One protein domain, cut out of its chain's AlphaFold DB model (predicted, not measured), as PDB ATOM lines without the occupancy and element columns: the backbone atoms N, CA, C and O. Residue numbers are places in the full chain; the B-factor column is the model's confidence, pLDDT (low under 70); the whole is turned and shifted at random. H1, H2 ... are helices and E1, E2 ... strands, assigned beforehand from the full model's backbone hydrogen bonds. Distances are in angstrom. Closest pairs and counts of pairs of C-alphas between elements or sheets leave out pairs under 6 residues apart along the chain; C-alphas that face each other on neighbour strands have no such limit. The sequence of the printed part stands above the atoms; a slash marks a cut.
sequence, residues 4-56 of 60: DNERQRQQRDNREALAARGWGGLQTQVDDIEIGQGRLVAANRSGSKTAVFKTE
ATOM      1  N   ASP A   4     110.920 157.594 167.732       77.25
ATOM      2  CA  ASP A   4     111.486 157.917 169.042       77.25
ATOM      3  C   ASP A   4     112.901 157.353 169.227       77.25
ATOM      4  O   ASP A   4     113.760 158.017 169.803       77.25
ATOM      5  N   ASN A   5     113.185 156.174 168.665       80.69
ATOM      6  CA  ASN A   5     114.523 155.580 168.710       80.69
ATOM      7  C   ASN A   5     115.513 156.360 167.831       80.69
ATOM      8  O   ASN A   5     116.681 156.499 168.193       80.69
ATOM      9  N   GLU A   6     115.056 156.890 166.693       78.81
ATOM     10  CA  GLU A   6     115.862 157.767 165.832       78.81
ATOM     11  C   GLU A   6     116.170 159.097 166.518       78.81
ATOM     12  O   GLU A   6     117.326 159.520 166.532       78.81
ATOM     13  N   ARG A   7     115.176 159.717 167.167       77.81
ATOM     14  CA  ARG A   7     115.390 160.947 167.942       77.81
ATOM     15  C   ARG A   7     116.372 160.740 169.092       77.81
ATOM     16  O   ARG A   7     117.270 161.557 169.273       77.81
ATOM     17  N   GLN A   8     116.249 159.640 169.836       78.50
ATOM     18  CA  GLN A   8     117.168 159.330 170.936       78.50
ATOM     19  C   GLN A   8     118.607 159.116 170.449       78.50
ATOM     20  O   GLN A   8     119.544 159.624 171.067       78.50
ATOM     21  N   ARG A   9     118.797 158.415 169.322       82.31
ATOM     22  CA  ARG A   9     120.122 158.269 168.696       82.31
ATOM     23  C   ARG A   9     120.691 159.621 168.271       82.31
ATOM     24  O   ARG A   9     121.801 159.959 168.660       82.31
ATOM     25  N   GLN A  10     119.900 160.440 167.584       79.75
ATOM     26  CA  GLN A  10     120.345 161.755 167.118       79.75
ATOM     27  C   GLN A  10     120.707 162.708 168.268       79.75
ATOM     28  O   GLN A  10     121.700 163.428 168.180       79.75
ATOM     29  N   GLN A  11     119.949 162.709 169.369       76.50
ATOM     30  CA  GLN A  11     120.287 163.503 170.556       76.50
ATOM     31  C   GLN A  11     121.614 163.068 171.180       76.50
ATOM     32  O   GLN A  11     122.404 163.911 171.621       76.50
ATOM     33  N   ARG A  12     121.882 161.758 171.195       80.75
ATOM     34  CA  ARG A  12     123.151 161.212 171.668       80.75
ATOM     35  C   ARG A  12     124.311 161.648 170.769       80.75
ATOM     36  O   ARG A  12     125.265 162.224 171.283       80.75
ATOM     37  N   ASP A  13     124.184 161.497 169.455       82.75
ATOM     38  CA  ASP A  13     125.211 161.903 168.484       82.75
ATOM     39  C   ASP A  13     125.468 163.421 168.518       82.75
ATOM     40  O   ASP A  13     126.580 163.909 168.298       82.75
ATOM     41  N   ASN A  14     124.434 164.213 168.808       78.44
ATOM     42  CA  ASN A  14     124.543 165.657 168.997       78.44
ATOM     43  C   ASN A  14     125.318 166.013 170.268       78.44
ATOM     44  O   ASN A  14     126.216 166.856 170.215       78.44
ATOM     45  N   ARG A  15     125.027 165.344 171.390       77.19
ATOM     46  CA  ARG A  15     125.804 165.498 172.628       77.19
ATOM     47  C   ARG A  15     127.255 165.075 172.446       77.19
ATOM     48  O   ARG A  15     128.139 165.796 172.899       77.19
ATOM     49  N   GLU A  16     127.508 163.958 171.771       80.00
ATOM     50  CA  GLU A  16     128.861 163.465 171.502       80.00
ATOM     51  C   GLU A  16     129.643 164.435 170.599       80.00
ATOM     52  O   GLU A  16     130.786 164.771 170.906       80.00
ATOM     53  N   ALA A  17     129.016 164.998 169.559       75.62
ATOM     54  CA  ALA A  17     129.643 166.014 168.706       75.62
ATOM     55  C   ALA A  17     129.999 167.307 169.467       75.62
ATOM     56  O   ALA A  17     131.038 167.917 169.209       75.62
ATOM     57  N   LEU A  18     129.160 167.726 170.417       76.75
ATOM     58  CA  LEU A  18     129.454 168.858 171.299       76.75
ATOM     59  C   LEU A  18     130.556 168.516 172.309       76.75
ATOM     60  O   LEU A  18     131.442 169.336 172.551       76.75
ATOM     61  N   ALA A  19     130.548 167.298 172.857       75.75
ATOM     62  CA  ALA A  19     131.594 166.790 173.740       75.75
ATOM     63  C   ALA A  19     132.964 166.771 173.062       75.75
ATOM     64  O   ALA A  19     133.918 167.309 173.619       75.75
ATOM     65  N   ALA A  20     133.040 166.268 171.828       73.88
ATOM     66  CA  ALA A  20     134.256 166.275 171.019       73.88
ATOM     67  C   ALA A  20     134.809 167.692 170.771       73.88
ATOM     68  O   ALA A  20     136.005 167.860 170.551       73.88
ATOM     69  N   ARG A  21     133.959 168.725 170.847       74.31
ATOM     70  CA  ARG A  21     134.344 170.143 170.737       74.31
ATOM     71  C   ARG A  21     134.591 170.830 172.089       74.31
ATOM     72  O   ARG A  21     134.728 172.048 172.126       74.31
ATOM     73  N   GLY A  22     134.624 170.085 173.198       77.62
ATOM     74  CA  GLY A  22     134.855 170.616 174.550       77.62
ATOM     75  C   GLY A  22     133.612 171.179 175.254       77.62
ATOM     76  O   GLY A  22     133.715 171.757 176.339       77.62
ATOM     77  N   TRP A  23     132.426 170.996 174.667       76.12
ATOM     78  CA  TRP A  23     131.147 171.509 175.178       76.12
ATOM     79  C   TRP A  23     130.280 170.457 175.883       76.12
ATOM     80  O   TRP A  23     129.187 170.778 176.340       76.12
ATOM     81  N   GLY A  24     130.742 169.213 176.009       64.94
ATOM     82  CA  GLY A  24     130.005 168.118 176.650       64.94
ATOM     83  C   GLY A  24     130.338 167.994 178.132       64.94
ATOM     84  O   GLY A  24     131.311 167.342 178.492       64.94
ATOM     85  N   GLY A  25     129.536 168.618 178.991       66.19
ATOM     86  CA  GLY A  25     129.603 168.454 180.442       66.19
ATOM     87  C   GLY A  25     128.218 168.215 181.047       66.19
ATOM     88  O   GLY A  25     127.201 168.384 180.378       66.19
ATOM     89  N   LEU A  26     128.179 167.856 182.334       58.94
ATOM     90  CA  LEU A  26     126.964 167.517 183.102       58.94
ATOM     91  C   LEU A  26     125.881 168.620 183.139       58.94
ATOM     92  O   LEU A  26     124.747 168.339 183.507       58.94
ATOM     93  N   GLN A  27     126.208 169.855 182.745       63.69
ATOM     94  CA  GLN A  27     125.290 171.003 182.690       63.69
ATOM     95  C   GLN A  27     125.043 171.521 181.266       63.69
ATOM     96  O   GLN A  27     124.620 172.663 181.093       63.69
ATOM     97  N   THR A  28     125.320 170.719 180.237       68.00
ATOM     98  CA  THR A  28     125.071 171.140 178.858       68.00
ATOM     99  C   THR A  28     123.630 170.830 178.457       68.00
ATOM    100  O   THR A  28     123.289 169.679 178.171       68.00
ATOM    101  N   GLN A  29     122.786 171.863 178.404       73.81
ATOM    102  CA  GLN A  29     121.507 171.766 177.700       73.81
ATOM    103  C   GLN A  29     121.792 171.772 176.199       73.81
ATOM    104  O   GLN A  29     122.550 172.621 175.727       73.81
ATOM    105  N   VAL A  30     121.207 170.813 175.482       73.94
ATOM    106  CA  VAL A  30     121.333 170.682 174.032       73.94
ATOM    107  C   VAL A  30     119.947 170.793 173.431       73.94
ATOM    108  O   VAL A  30     119.087 169.978 173.760       73.94
ATOM    109  N   ASP A  31     119.766 171.776 172.559       77.62
ATOM    110  CA  ASP A  31     118.536 171.979 171.804       77.62
ATOM    111  C   ASP A  31     118.851 171.754 170.321       77.62
ATOM    112  O   ASP A  31     119.878 172.226 169.824       77.62
ATOM    113  N   ASP A  32     117.996 171.027 169.605       77.06
ATOM    114  CA  ASP A  32     118.143 170.815 168.169       77.06
ATOM    115  C   ASP A  32     116.912 171.281 167.390       77.06
ATOM    116  O   ASP A  32     115.772 171.040 167.780       77.06
ATOM    117  N   ILE A  33     117.160 171.995 166.291       79.00
ATOM    118  CA  ILE A  33     116.127 172.535 165.403       79.00
ATOM    119  C   ILE A  33     116.494 172.165 163.969       79.00
ATOM    120  O   ILE A  33     117.616 172.399 163.519       79.00
ATOM    121  N   GLU A  34     115.543 171.589 163.245       80.25
ATOM    122  CA  GLU A  34     115.668 171.331 161.811       80.25
ATOM    123  C   GLU A  34     115.405 172.623 161.026       80.25
ATOM    124  O   GLU A  34     114.398 173.298 161.240       80.25
ATOM    125  N   ILE A  35     116.340 172.997 160.151       75.88
ATOM    126  CA  ILE A  35     116.276 174.202 159.322       75.88
ATOM    127  C   ILE A  35     116.644 173.807 157.888       75.88
ATOM    128  O   ILE A  35     117.817 173.597 157.565       75.88
ATOM    129  N   GLY A  36     115.640 173.718 157.012       81.44
ATOM    130  CA  GLY A  36     115.831 173.272 155.630       81.44
ATOM    131  C   GLY A  36     116.369 171.838 155.567       81.44
ATOM    132  O   GLY A  36     115.800 170.947 156.180       81.44
ATOM    133  N   GLN A  37     117.473 171.626 154.843       78.06
ATOM    134  CA  GLN A  37     118.172 170.327 154.757       78.06
ATOM    135  C   GLN A  37     119.210 170.111 155.876       78.06
ATOM    136  O   GLN A  37     120.011 169.177 155.828       78.06
ATOM    137  N   GLY A  38     119.276 171.018 156.850       79.88
ATOM    138  CA  GLY A  38     120.247 170.963 157.933       79.88
ATOM    139  C   GLY A  38     119.593 170.970 159.303       79.88
ATOM    140  O   GLY A  38     118.394 171.191 159.467       79.88
ATOM    141  N   ARG A  39     120.415 170.756 160.324       82.62
ATOM    142  CA  ARG A  39     120.030 170.789 161.728       82.62
ATOM    143  C   ARG A  39     120.977 171.691 162.499       82.62
ATOM    144  O   ARG A  39     122.194 171.505 162.479       82.62
ATOM    145  N   LEU A  40     120.411 172.652 163.214       81.12
ATOM    146  CA  LEU A  40     121.131 173.478 164.168       81.12
ATOM    147  C   LEU A  40     121.105 172.791 165.532       81.12
ATOM    148  O   LEU A  40     120.037 172.475 166.043       81.12
ATOM    149  N   VAL A  41     122.277 172.568 166.116       83.88
ATOM    150  CA  VAL A  41     122.449 171.983 167.447       83.88
ATOM    151  C   VAL A  41     123.041 173.054 168.349       83.88
ATOM    152  O   VAL A  41     124.221 173.380 168.228       83.88
ATOM    153  N   ALA A  42     122.230 173.623 169.233       83.75
ATOM    154  CA  ALA A  42     122.652 174.619 170.205       83.75
ATOM    155  C   ALA A  42     123.060 173.951 171.522       83.75
ATOM    156  O   ALA A  42     122.480 172.948 171.931       83.75
ATOM    157  N   ALA A  43     124.050 174.525 172.196       83.25
ATOM    158  CA  ALA A  43     124.506 174.095 173.505       83.25
ATOM    159  C   ALA A  43     124.646 175.291 174.446       83.25
ATOM    160  O   ALA A  43     125.213 176.320 174.072       83.25
ATOM    161  N   ASN A  44     124.168 175.143 175.679       82.62
ATOM    162  CA  ASN A  44     124.375 176.110 176.754       82.62
ATOM    163  C   ASN A  44     125.126 175.443 177.904       82.62
ATOM    164  O   ASN A  44     124.642 174.460 178.459       82.62
ATOM    165  N   ARG A  45     126.283 175.999 178.269       78.38
ATOM    166  CA  ARG A  45     127.085 175.585 179.420       78.38
ATOM    167  C   ARG A  45     127.286 176.787 180.337       78.38
ATOM    168  O   ARG A  45     128.037 177.701 180.003       78.38
ATOM    169  N   SER A  46     126.618 176.775 181.489       76.69
ATOM    170  CA  SER A  46     126.789 177.778 182.555       76.69
ATOM    171  C   SER A  46     126.682 179.237 182.063       76.69
ATOM    172  O   SER A  46     127.449 180.096 182.484       76.69
ATOM    173  N   GLY A  47     125.760 179.516 181.134       77.75
ATOM    174  CA  GLY A  47     125.533 180.856 180.572       77.75
ATOM    175  C   GLY A  47     126.294 181.144 179.273       77.75
ATOM    176  O   GLY A  47     125.906 182.049 178.539       77.75
ATOM    177  N   SER A  48     127.306 180.342 178.932       79.06
ATOM    178  CA  SER A  48     127.978 180.403 177.629       79.06
ATOM    179  C   SER A  48     127.211 179.577 176.599       79.06
ATOM    180  O   SER A  48     126.896 178.412 176.848       79.06
ATOM    181  N   LYS A  49     126.911 180.166 175.437       83.50
ATOM    182  CA  LYS A  49     126.134 179.523 174.367       83.50
ATOM    183  C   LYS A  49     127.000 179.287 173.131       83.50
ATOM    184  O   LYS A  49     127.765 180.160 172.736       83.50
ATOM    185  N   THR A  50     126.845 178.127 172.502       82.31
ATOM    186  CA  THR A  50     127.422 177.809 171.189       82.31
ATOM    187  C   THR A  50     126.394 177.079 170.330       82.31
ATOM    188  O   THR A  50     125.407 176.565 170.854       82.31
ATOM    189  N   ALA A  51     126.611 177.016 169.019       81.06
ATOM    190  CA  ALA A  51     125.796 176.206 168.128       81.06
ATOM    191  C   ALA A  51     126.637 175.593 167.006       81.06
ATOM    192  O   ALA A  51     127.604 176.186 166.530       81.06
ATOM    193  N   VAL A  52     126.250 174.394 166.577       81.69
ATOM    194  CA  VAL A  52     126.830 173.683 165.439       81.69
ATOM    195  C   VAL A  52     125.736 173.449 164.412       81.69
ATOM    196  O   VAL A  52     124.701 172.870 164.732       81.69
ATOM    197  N   PHE A  53     125.966 173.874 163.173       80.44
ATOM    198  CA  PHE A  53     125.104 173.521 162.052       80.44
ATOM    199  C   PHE A  53     125.617 172.229 161.411       80.44
ATOM    200  O   PHE A  53     126.770 172.157 160.986       80.44
ATOM    201  N   LYS A  54     124.771 171.199 161.385       78.50
ATOM    202  CA  LYS A  54     125.013 169.939 160.686       78.50
ATOM    203  C   LYS A  54     124.170 169.936 159.417       78.50
ATOM    204  O   LYS A  54     122.961 170.113 159.486       78.50
ATOM    205  N   THR A  55     124.795 169.720 158.272       78.25
ATOM    206  CA  THR A  55     124.099 169.465 157.010       78.25
ATOM    207  C   THR A  55     124.609 168.146 156.464       78.25
ATOM    208  O   THR A  55     125.812 167.881 156.501       78.25
ATOM    209  N   GLU A  56     123.695 167.293 156.024       69.25
ATOM    210  CA  GLU A  56     124.065 166.116 155.256       69.25
ATOM    211  C   GLU A  56     124.173 166.554 153.798       69.25
ATOM    212  O   GLU A  56     123.170 166.736 153.113       69.25
TER     213      GLU A  56
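AT A GLANCE: This is residues 4 to 56 of the 60 residues of an uncharacterized protein of Hypocrea atroviridis (strain ATCC 20476 / IMI 206040) (UniProt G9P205). A small, twisted wall of three antiparallel strands, E1, E2 and E3, has one helix, H1, crossing one of its faces, and the other face is bare. The first part of the helix, residues 4 to 9, sticks out free of the sheet. The printed part has 53 residues, with one named helix and three named strands in the order H1, E1, E2, E3 along the chain; the sheet's order is E1, E2, E3. The class is mixed, helices and strands, and the whole is compact, with a radius of gyration of the C-alphas of 10.8 A and spans of 29 by 22 by 16 A.

HOW THE PARTS SIT: H1, residues 4 to 20, is on the sheet formed by E1, residues 28 to 35, E2, residues 38 to 45, and E3, residues 48 to 55. Helix and sheet make two layers, a helix on one face of a sheet. The height of H1 over the sheet is 8.7 A, and it lies over E1 and E2. On the local plane its line and that of E1 stand at 63 degrees, only just across the strands. The closest C-alphas of H1 and E1 are those of Arg 15 and Val 30, 7.0 A apart. Those of H1 and E2 are Asn 14 and Val 41, 6.8 A apart. H1 and E3 are near each other, with 6 pairs of C-alphas within 10 A. In H1 every O i to N i+4 pair is within hydrogen-bond range. The strands form a meander, each the antiparallel neighbour of the one before. E1 and E2 are a hairpin, their directions at 161 degrees, with N 33 and O 40 within hydrogen-bond range at 2.9 A and N 40 and O 33 at 2.8 A. E2 and E3 are a hairpin at 162 degrees, with N 41 and O 52 at 2.8 A and N 50 and O 43 at 2.9 A, both within hydrogen-bond range. E1 and E3 are edge strands, and E2 is the inner one. The sheet is twisted, its C-alphas lying up to 4.4 A off the best plane.

IN THESE COORDINATES: H1, Asp 4 to Ala 20, begins at C-alpha 4 at (111.486, 157.917, 169.042) and is 24.3 A long from first to last C-alpha. E1, Thr 28 to Ile 35, begins at C-alpha 28 at (125.071, 171.140, 178.858) and is 21.6 A long. E2, Gly 38 to Arg 45, is 23.0 A long. E3, Ser 48 to Thr 55, is 23.7 A long and ends at C-alpha 55 at (124.099, 169.465, 157.010).

THE WHOLE: The two C-alphas farthest apart are those of Leu 26 and Gly 36, at 30.2 A. The printed part has no cut. The link from H1 to E1 is short, and those from E1 to E2 and from E2 to E3 are tight. The mean pLDDT of the printed part is 77.4, and residues 24 to 28 and residue 56 are under 70.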